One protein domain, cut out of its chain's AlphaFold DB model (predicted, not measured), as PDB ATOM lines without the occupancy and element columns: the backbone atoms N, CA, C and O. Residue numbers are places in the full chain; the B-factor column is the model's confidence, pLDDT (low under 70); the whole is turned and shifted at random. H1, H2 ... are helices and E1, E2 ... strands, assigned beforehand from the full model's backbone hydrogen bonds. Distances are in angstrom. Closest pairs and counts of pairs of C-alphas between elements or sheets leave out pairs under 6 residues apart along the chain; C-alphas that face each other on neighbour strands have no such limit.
ATOM      1  N   ASP A  34     131.787 228.551 148.329       92.38
ATOM      2  CA  ASP A  34     130.802 228.939 147.329       92.38
ATOM      3  C   ASP A  34     129.660 227.910 147.245       92.38
ATOM      4  O   ASP A  34     129.785 226.762 147.683       92.38
ATOM      5  N   ASP A  35     128.541 228.325 146.652       95.56
ATOM      6  CA  ASP A  35     127.338 227.495 146.544       95.56
ATOM      7  C   ASP A  35     127.573 226.213 145.730       95.56
ATOM      8  O   ASP A  35     126.951 225.184 146.000       95.56
ATOM      9  N   THR A  36     128.481 226.241 144.749       94.38
ATOM     10  CA  THR A  36     128.742 225.074 143.895       94.38
ATOM     11  C   THR A  36     129.433 223.964 144.678       94.38
ATOM     12  O   THR A  36     129.004 222.809 144.613       94.38
ATOM     13  N   ILE A  37     130.414 224.318 145.510       93.81
ATOM     14  CA  ILE A  37     131.090 223.382 146.406       93.81
ATOM     15  C   ILE A  37     130.141 222.888 147.496       93.81
ATOM     16  O   ILE A  37     130.170 221.704 147.828       93.81
ATOM     17  N   VAL A  38     129.260 223.745 148.026       95.75
ATOM     18  CA  VAL A  38     128.248 223.320 149.011       95.75
ATOM     19  C   VAL A  38     127.338 222.235 148.432       95.75
ATOM     20  O   VAL A  38     127.113 221.215 149.083       95.75
ATOM     21  N   LEU A  39     126.843 222.416 147.204       97.00
ATOM     22  CA  LEU A  39     125.988 221.429 146.539       97.00
ATOM     23  C   LEU A  39     126.744 220.132 146.220       97.00
ATOM     24  O   LEU A  39     126.203 219.040 146.414       97.00
ATOM     25  N   GLN A  40     127.998 220.236 145.773       95.81
ATOM     26  CA  GLN A  40     128.848 219.074 145.521       95.81
ATOM     27  C   GLN A  40     129.102 218.276 146.807       95.81
ATOM     28  O   GLN A  40     128.919 217.059 146.826       95.81
ATOM     29  N   LEU A  41     129.464 218.961 147.895       96.81
ATOM     30  CA  LEU A  41     129.683 218.350 149.201       96.81
ATOM     31  C   LEU A  41     128.408 217.680 149.721       96.81
ATOM     32  O   LEU A  41     128.470 216.536 150.157       96.81
ATOM     33  N   ALA A  42     127.252 218.342 149.625       97.00
ATOM     34  CA  ALA A  42     125.977 217.766 150.050       97.00
ATOM     35  C   ALA A  42     125.649 216.466 149.293       97.00
ATOM     36  O   ALA A  42     125.249 215.480 149.909       97.00
ATOM     37  N   SER A  43     125.876 216.436 147.976       97.62
ATOM     38  CA  SER A  43     125.688 215.229 147.158       97.62
ATOM     39  C   SER A  43     126.606 214.083 147.596       97.62
ATOM     40  O   SER A  43     126.158 212.942 147.718       97.62
ATOM     41  N   LEU A  44     127.879 214.375 147.887       96.62
ATOM     42  CA  LEU A  44     128.827 213.380 148.399       96.62
ATOM     43  C   LEU A  44     128.419 212.855 149.781       96.62
ATOM     44  O   LEU A  44     128.443 211.648 150.002       96.62
ATOM     45  N   VAL A  45     128.010 213.746 150.687       96.06
ATOM     46  CA  VAL A  45     127.562 213.397 152.043       96.06
ATOM     47  C   VAL A  45     126.372 212.438 152.001       96.06
ATOM     48  O   VAL A  45     126.413 211.405 152.665       96.06
ATOM     49  N   ILE A  46     125.361 212.728 151.172       96.56
ATOM     50  CA  ILE A  46     124.183 211.862 151.007       96.56
ATOM     51  C   ILE A  46     124.600 210.477 150.502       96.56
ATOM     52  O   ILE A  46     124.213 209.471 151.088       96.56
ATOM     53  N   LYS A  47     125.451 210.411 149.470       97.25
ATOM     54  CA  LYS A  47     125.932 209.130 148.923       97.25
ATOM     55  C   LYS A  47     126.684 208.296 149.963       97.25
ATOM     56  O   LYS A  47     126.514 207.081 150.013       97.25
ATOM     57  N   ILE A  48     127.517 208.933 150.789       95.56
ATOM     58  CA  ILE A  48     128.254 208.257 151.865       95.56
ATOM     59  C   ILE A  48     127.279 207.723 152.923       95.56
ATOM     60  O   ILE A  48     127.396 206.571 153.338       95.56
ATOM     61  N   GLU A  49     126.299 208.525 153.337       95.44
ATOM     62  CA  GLU A  49     125.281 208.113 154.308       95.44
ATOM     63  C   GLU A  49     124.422 206.946 153.798       95.44
ATOM     64  O   GLU A  49     124.219 205.968 154.523       95.44
ATOM     65  N   GLU A  50     123.967 207.002 152.544       96.12
ATOM     66  CA  GLU A  50     123.223 205.922 151.887       96.12
ATOM     67  C   GLU A  50     124.049 204.633 151.819       96.12
ATOM     68  O   GLU A  50     123.557 203.557 152.172       96.12
ATOM     69  N   TYR A  51     125.324 204.741 151.432       95.69
ATOM     70  CA  TYR A  51     126.241 203.606 151.351       95.69
ATOM     71  C   TYR A  51     126.380 202.897 152.704       95.69
ATOM     72  O   TYR A  51     126.100 201.700 152.806       95.69
ATOM     73  N   TYR A  52     126.720 203.626 153.770       93.31
ATOM     74  CA  TYR A  52     126.871 203.020 155.096       93.31
ATOM     75  C   TYR A  52     125.544 202.546 155.691       93.31
ATOM     76  O   TYR A  52     125.514 201.506 156.354       93.31
ATOM     77  N   SER A  53     124.444 203.253 155.420       94.25
ATOM     78  CA  SER A  53     123.114 202.817 155.847       94.25
ATOM     79  C   SER A  53     122.706 201.498 155.190       94.25
ATOM     80  O   SER A  53     122.095 200.654 155.845       94.25
ATOM     81  N   SER A  54     123.084 201.291 153.924       94.94
ATOM     82  CA  SER A  54     122.822 200.041 153.205       94.94
ATOM     83  C   SER A  54     123.651 198.874 153.747       94.94
ATOM     84  O   SER A  54     123.107 197.799 153.980       94.94
ATOM     85  N   ILE A  55     124.938 199.094 154.039       93.69
ATOM     86  CA  ILE A  55     125.845 198.059 154.560       93.69
ATOM     87  C   ILE A  55     125.457 197.619 155.972       93.69
ATOM     88  O   ILE A  55     125.600 196.451 156.325       93.69
ATOM     89  N   LEU A  56     125.001 198.557 156.803       91.31
ATOM     90  CA  LEU A  56     124.622 198.280 158.189       91.31
ATOM     91  C   LEU A  56     123.137 197.933 158.345       91.31
ATOM     92  O   LEU A  56     122.697 197.718 159.476       91.31
ATOM     93  N   GLU A  57     122.390 197.905 157.234       93.38
ATOM     94  CA  GLU A  57     120.945 197.647 157.162       93.38
ATOM     95  C   GLU A  57     120.126 198.496 158.151       93.38
ATOM     96  O   GLU A  57     119.085 198.090 158.669       93.38
ATOM     97  N   LYS A  58     120.616 199.700 158.446       92.00
ATOM     98  CA  LYS A  58     119.989 200.649 159.362       92.00
ATOM     99  C   LYS A  58     120.416 202.055 158.996       92.00
ATOM    100  O   LYS A  58     121.565 202.272 158.613       92.00
ATOM    101  N   TYR A  59     119.520 203.017 159.198       93.75
ATOM    102  CA  TYR A  59     119.872 204.424 159.051       93.75
ATOM    103  C   TYR A  59     121.090 204.755 159.922       93.75
ATOM    104  O   TYR A  59     121.055 204.590 161.147       93.75
ATOM    105  N   THR A  60     122.177 205.163 159.273       91.00
ATOM    106  CA  THR A  60     123.466 205.426 159.908       91.00
ATOM    107  C   THR A  60     123.920 206.823 159.509       91.00
ATOM    108  O   THR A  60     124.539 206.966 158.457       91.00
ATOM    109  N   PRO A  61     123.627 207.853 160.325       93.25
ATOM    110  CA  PRO A  61     124.116 209.196 160.051       93.25
ATOM    111  C   PRO A  61     125.643 209.206 160.080       93.25
ATOM    112  O   PRO A  61     126.253 208.500 160.887       93.25
ATOM    113  N   MET A  62     126.263 210.016 159.226       92.81
ATOM    114  CA  MET A  62     127.719 210.056 159.072       92.81
ATOM    115  C   MET A  62     128.294 211.411 159.503       92.81
ATOM    116  O   MET A  62     127.811 212.466 159.107       92.81
ATOM    117  N   ASP A  63     129.348 211.369 160.312       94.69
ATOM    118  CA  ASP A  63     130.251 212.479 160.608       94.69
ATOM    119  C   ASP A  63     131.365 212.496 159.553       94.69
ATOM    120  O   ASP A  63     132.081 211.501 159.380       94.69
ATOM    121  N   ILE A  64     131.462 213.588 158.794       94.44
ATOM    122  CA  ILE A  64     132.292 213.680 157.590       94.44
ATOM    123  C   ILE A  64     133.239 214.872 157.705       94.44
ATOM    124  O   ILE A  64     132.817 216.027 157.779       94.44
ATOM    125  N   GLU A  65     134.534 214.579 157.640       96.12
ATOM    126  CA  GLU A  65     135.603 215.564 157.543       96.12
ATOM    127  C   GLU A  65     136.025 215.683 156.075       96.12
ATOM    128  O   GLU A  65     136.299 214.687 155.399       96.12
ATOM    129  N   TRP A  66     136.073 216.911 155.571       96.69
ATOM    130  CA  TRP A  66     136.375 217.226 154.178       96.69
ATOM    131  C   TRP A  66     137.393 218.366 154.100       96.69
ATOM    132  O   TRP A  66     137.570 219.132 155.049       96.69
ATOM    133  N   ALA A  67     138.062 218.483 152.959       95.56
ATOM    134  CA  ALA A  67     139.009 219.551 152.680       95.56
ATOM    135  C   ALA A  67     138.930 219.967 151.211       95.56
ATOM    136  O   ALA A  67     138.599 219.158 150.350       95.56
ATOM    137  N   ILE A  68     139.260 221.224 150.925       95.12
ATOM    138  CA  ILE A  68     139.531 221.686 149.560       95.12
ATOM    139  C   ILE A  68     141.033 221.860 149.440       95.12
ATOM    140  O   ILE A  68     141.637 222.549 150.268       95.12
ATOM    141  N   ASP A  69     141.636 221.258 148.421       93.12
ATOM    142  CA  ASP A  69     143.063 221.429 148.204       93.12
ATOM    143  C   ASP A  69     143.393 222.864 147.764       93.12
ATOM    144  O   ASP A  69     142.738 223.473 146.912       93.12
ATOM    145  N   GLY A  70     144.447 223.422 148.358       90.00
ATOM    146  CA  GLY A  70     144.859 224.797 148.106       90.00
ATOM    147  C   GLY A  70     145.388 225.025 146.688       90.00
ATOM    148  O   GLY A  70     145.299 226.162 146.208       90.00
ATOM    149  N   LEU A  71     145.904 223.981 146.028       92.50
ATOM    150  CA  LEU A  71     146.541 224.049 144.714       92.50
ATOM    151  C   LEU A  71     145.574 223.638 143.598       92.50
ATOM    152  O   LEU A  71     145.357 224.429 142.682       92.50
ATOM    153  N   SER A  72     144.969 222.450 143.685       94.00
ATOM    154  CA  SER A  72     144.043 221.931 142.669       94.00
ATOM    155  C   SER A  72     142.638 222.519 142.771       94.00
ATOM    156  O   SER A  72     141.911 222.517 141.784       94.00
ATOM    157  N   LYS A  73     142.264 223.061 143.941       90.81
ATOM    158  CA  LYS A  73     140.900 223.524 144.262       90.81
ATOM    159  C   LYS A  73     139.846 222.417 144.252       90.81
ATOM    160  O   LYS A  73     138.654 222.708 144.238       90.81
ATOM    161  N   GLU A  74     140.269 221.162 144.304       93.19
ATOM    162  CA  GLU A  74     139.366 220.016 144.343       93.19
ATOM    163  C   GLU A  74     138.896 219.727 145.774       93.19
ATOM    164  O   GLU A  74     139.620 219.952 146.746       93.19
ATOM    165  N   LEU A  75     137.666 219.221 145.886       94.88
ATOM    166  CA  LEU A  75     137.049 218.794 147.138       94.88
ATOM    167  C   LEU A  75     137.402 217.331 147.435       94.88
ATOM    168  O   LEU A  75     137.174 216.451 146.608       94.88
ATOM    169  N   PHE A  76     137.863 217.067 148.654       95.06
ATOM    170  CA  PHE A  76     138.215 215.740 149.146       95.06
ATOM    171  C   PHE A  76     137.461 215.411 150.428       95.06
ATOM    172  O   PHE A  76     137.300 216.257 151.308       95.06
ATOM    173  N   ILE A  77     137.065 214.146 150.563       96.06
ATOM    174  CA  ILE A  77     136.623 213.576 151.834       96.06
ATOM    175  C   ILE A  77     137.856 213.000 152.527       96.06
ATOM    176  O   ILE A  77     138.505 212.101 152.000       96.06
ATOM    177  N   VAL A  78     138.199 213.548 153.690       96.25
ATOM    178  CA  VAL A  78     139.377 213.152 154.476       96.25
ATOM    179  C   VAL A  78     139.013 212.036 155.449       96.25
ATOM    180  O   VAL A  78     139.804 211.121 155.673       96.25
ATOM    181  N   GLN A  79     137.804 212.086 156.008       94.44
ATOM    182  CA  GLN A  79     137.308 211.065 156.916       94.44
ATOM    183  C   GLN A  79     135.784 210.965 156.849       94.44
ATOM    184  O   GLN A  79     135.092 211.968 156.720       94.44
ATOM    185  N   ALA A  80     135.259 209.752 156.995       93.38
ATOM    186  CA  ALA A  80     133.845 209.502 157.228       93.38
ATOM    187  C   ALA A  80     133.708 208.481 158.360       93.38
ATOM    188  O   ALA A  80     134.355 207.432 158.345       93.38
ATOM    189  N   ARG A  81     132.901 208.795 159.370       92.75
ATOM    190  CA  ARG A  81     132.642 207.924 160.523       92.75
ATOM    191  C   ARG A  81     131.149 207.894 160.824       92.75
ATOM    192  O   ARG A  81     130.526 208.943 160.754       92.75
ATOM    193  N   PRO A  82     130.567 206.755 161.226       89.12
ATOM    194  CA  PRO A  82     129.221 206.747 161.784       89.12
ATOM    195  C   PRO A  82     129.117 207.743 162.944       89.12
ATOM    196  O   PRO A  82     129.849 207.643 163.933       89.12
ATOM    197  N   GLY A  83     128.232 208.724 162.803       74.38
ATOM    198  CA  GLY A  83     127.934 209.698 163.835       74.38
ATOM    199  C   GLY A  83     127.258 209.003 165.012       74.38
ATOM    200  O   GLY A  83     126.326 208.215 164.845       74.38
ATOM    201  N   ILE A  84     127.720 209.288 166.227       59.34
ATOM    202  CA  ILE A  84     127.062 208.782 167.431       59.34
ATOM    203  C   ILE A  84     125.872 209.698 167.707       59.34
ATOM    204  O   ILE A  84     126.031 210.797 168.250       59.34
ATOM    205  N   SER A  85     124.666 209.245 167.365       54.06
ATOM    206  CA  SER A  85     123.470 209.828 167.961       54.06
ATOM    207  C   SER A  85     123.575 209.636 169.478       54.06
ATOM    208  O   SER A  85     123.634 208.521 169.992       54.06
ATOM    209  N   HIS A  86     123.613 210.735 170.232       48.00
ATOM    210  CA  HIS A  86     123.622 210.713 171.702       48.00
ATOM    211  C   HIS A  86     122.331 210.109 172.311       48.00
ATOM    212  O   HIS A  86     122.134 210.177 173.523       48.00
ATOM    213  N   SER A  87     121.440 209.528 171.499       45.75
ATOM    214  CA  SER A  87     120.189 208.916 171.938       45.75
ATOM    215  C   SER A  87     120.315 207.448 172.337       45.75
ATOM    216  O   SER A  87     119.445 206.976 173.061       45.75
ATOM    217  N   GLU A  88     121.374 206.722 171.959       44.16
ATOM    218  CA  GLU A  88     121.543 205.333 172.405       44.16
ATOM    219  C   GLU A  88     122.921 205.074 173.014       44.16
ATOM    220  O   GLU A  88     123.944 204.961 172.341       44.16
ATOM    221  N   LYS A  89     122.923 204.934 174.344       41.88
ATOM    222  CA  LYS A  89     124.008 204.334 175.119       41.88
ATOM    223  C   LYS A  89     124.171 202.869 174.700       41.88
ATOM    224  O   LYS A  89     123.653 201.998 175.388       41.88
ATOM    225  N   ASN A  90     124.872 202.574 173.610       41.47
ATOM    226  CA  ASN A  90     125.414 201.234 173.403       41.47
ATOM    227  C   ASN A  90     126.756 201.257 172.667       41.47
ATOM    228  O   ASN A  90     126.993 201.987 171.712       41.47
ATOM    229  N   SER A  91     127.655 200.467 173.233       44.91
ATOM    230  CA  SER A  91     129.107 200.480 173.142       44.91
ATOM    231  C   SER A  91     129.705 200.194 171.762       44.91
ATOM    232  O   SER A  91     129.316 199.236 171.101       44.91
ATOM    233  N   ASN A  92     130.752 200.963 171.437       46.31
ATOM    234  CA  ASN A  92     131.941 200.611 170.649       46.31
ATOM    235  C   ASN A  92     131.764 199.616 169.487       46.31
ATOM    236  O   ASN A  92     131.943 198.410 169.650       46.31
ATOM    237  N   LYS A  93     131.635 200.153 168.271       40.75
ATOM    238  CA  LYS A  93     132.196 199.524 167.068       40.75
ATOM    239  C   LYS A  93     132.953 200.573 166.262       40.75
ATOM    240  O   LYS A  93     132.357 201.471 165.683       40.75
ATOM    241  N   ILE A  94     134.277 200.448 166.254       46.25
ATOM    242  CA  ILE A  94     135.149 201.151 165.315       46.25
ATOM    243  C   ILE A  94     135.084 200.342 164.019       46.25
ATOM    244  O   ILE A  94     135.519 199.193 163.998       46.25
ATOM    245  N   VAL A  95     134.493 200.909 162.969       48.84
ATOM    246  CA  VAL A  95     134.563 200.350 161.614       48.84
ATOM    247  C   VAL A  95     135.711 201.057 160.893       48.84
ATOM    248  O   VAL A  95     135.869 202.271 161.005       48.84
ATOM    249  N   SER A  96     136.565 200.262 160.257       39.97
ATOM    250  CA  SER A  96     137.827 200.636 159.616       39.97
ATOM    251  C   SER A  96     137.681 201.701 158.524       39.97
ATOM    252  O   SER A  96     136.710 201.710 157.774       39.97
ATOM    253  N   THR A  97     138.692 202.567 158.424       40.25
ATOM    254  CA  THR A  97     138.881 203.591 157.387       40.25
ATOM    255  C   THR A  97     139.148 202.962 156.021       40.25
ATOM    256  O   THR A  97     140.183 202.318 155.842       40.25
ATOM    257  N   GLU A  98     138.272 203.198 155.048       41.59
ATOM    258  CA  GLU A  98     138.586 203.027 153.627       41.59
ATOM    259  C   GLU A  98     138.851 204.412 153.023       41.59
ATOM    260  O   GLU A  98     138.008 205.307 153.095       41.59
ATOM    261  N   ASN A  99     140.046 204.611 152.459       37.53
ATOM    262  CA  ASN A  99     140.382 205.819 151.709       37.53
ATOM    263  C   ASN A  99     139.596 205.805 150.391       37.53
ATOM    264  O   ASN A  99     140.025 205.173 149.424       37.53
ATOM    265  N   MET A 100     138.458 206.499 150.332       40.75
ATOM    266  CA  MET A 100     137.793 206.775 149.060       40.75
ATOM    267  C   MET A 100     138.564 207.886 148.343       40.75
ATOM    268  O   MET A 100     138.346 209.073 148.582       40.75
ATOM    269  N   VAL A 101     139.488 207.507 147.457       39.56
ATOM    270  CA  VAL A 101     140.009 208.442 146.455       39.56
ATOM    271  C   VAL A 101     138.856 208.717 145.497       39.56
ATOM    272  O   VAL A 101     138.406 207.814 144.794       39.56
ATOM    273  N   ALA A 102     138.348 209.950 145.500       40.28
ATOM    274  CA  ALA A 102     137.324 210.425 144.574       40.28
ATOM    275  C   ALA A 102     137.907 210.582 143.156       40.28
ATOM    276  O   ALA A 102     137.936 211.662 142.581       40.28
ATOM    277  N   SER A 103     138.415 209.494 142.590       33.09
ATOM    278  CA  SER A 103     138.793 209.390 141.187       33.09
ATOM    279  C   SER A 103     137.681 208.638 140.462       33.09
ATOM    280  O   SER A 103     137.754 207.422 140.302       33.09
ATOM    281  N   GLY A 104     136.640 209.374 140.062       42.25
ATOM    282  CA  GLY A 104     135.586 208.883 139.172       42.25
ATOM    283  C   GLY A 104     134.179 208.885 139.768       42.25
ATOM    284  O   GLY A 104     133.641 207.821 140.064       42.25
ATOM    285  N   LEU A 105     133.574 210.069 139.875       36.38
ATOM    286  CA  LEU A 105     132.126 210.285 139.790       36.38
ATOM    287  C   LEU A 105     131.861 211.566 139.001       36.38
ATOM    288  O   LEU A 105     132.616 212.538 139.222       36.38
TER     289      LEU A 105
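What this domain is: This is residues 34 to 105 of the 105 residues of the protein "Phosphoenolpyruvate synthase" of Niastella vici (UniProt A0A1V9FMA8). One long helix, H1, packs slantwise over one face of a two-strand hairpin, E1 and E2, and the other face of the hairpin is bare. After E2 a long tail with no named element swings out past one end of this body, where residues 86 to 92 stand free, and then folds back beside E2 to the chain's last residue. The printed part has 72 residues, with one named helix and two named strands in the order H1, E1, E2; the sheet's order is E1 - E2, antiparallel. The class is mixed, helices and strands, with 36 residues in named elements. The whole is only just loose, close to compact, with a radius of gyration of the C-alphas of 13.7 A, and it is elongated, spanning 42 by 23 by 20 A.

How they stand to each other: Start at H1, residues 35 to 55, where every O i to N i+4 pair is within hydrogen-bond range. A short link of six residues leads to E1, residues 62 to 68; look at Glu 49 and Met 62, the closest C-alphas of H1 and E1, 5.7 A apart. Another short link of six residues leads to E2, residues 75 to 82, which forms a hairpin with E1. The two strands are antiparallel, with 163 degrees between their directions. Look for N 63 and O 81 at 2.7 A and N 76 and O 67 at 2.8 A, both within hydrogen-bond range. E2 bends by 55 degrees at residue 78. Back at H1, the C-alphas of Ile 37 and Leu 75 are its closest to E2, 7.6 A apart. Centre to centre, H1 is 10.1 A from E1 and 10.1 A from E2.

Where its parts are: Find C-alpha 35 at (127.338, 227.495, 146.544); from there H1 runs 30.5 A to C-alpha 55 at (125.845, 198.059, 154.560). E1, residues 62 to 68, covers 19.1 A from its first to its last C-alpha. E2, residues 75 to 82, covers 20.5 A and ends at C-alpha 82, at (129.221, 206.747, 161.784).

The domain as a whole: Read on from residue 83 to residue 105, the chain's last, and you pass 23 residues with no named element, their C-alphas 10 to 23 A from the mean of all C-alphas. The two C-alphas farthest apart are those of Leu 71 and Lys 89, at 42.7 A. The printed part has no cut, and neither of the links between named elements is long. In the B-factor column the mean pLDDT of the printed part is 78.5, and residues 84 to 105 are under 70 in this model.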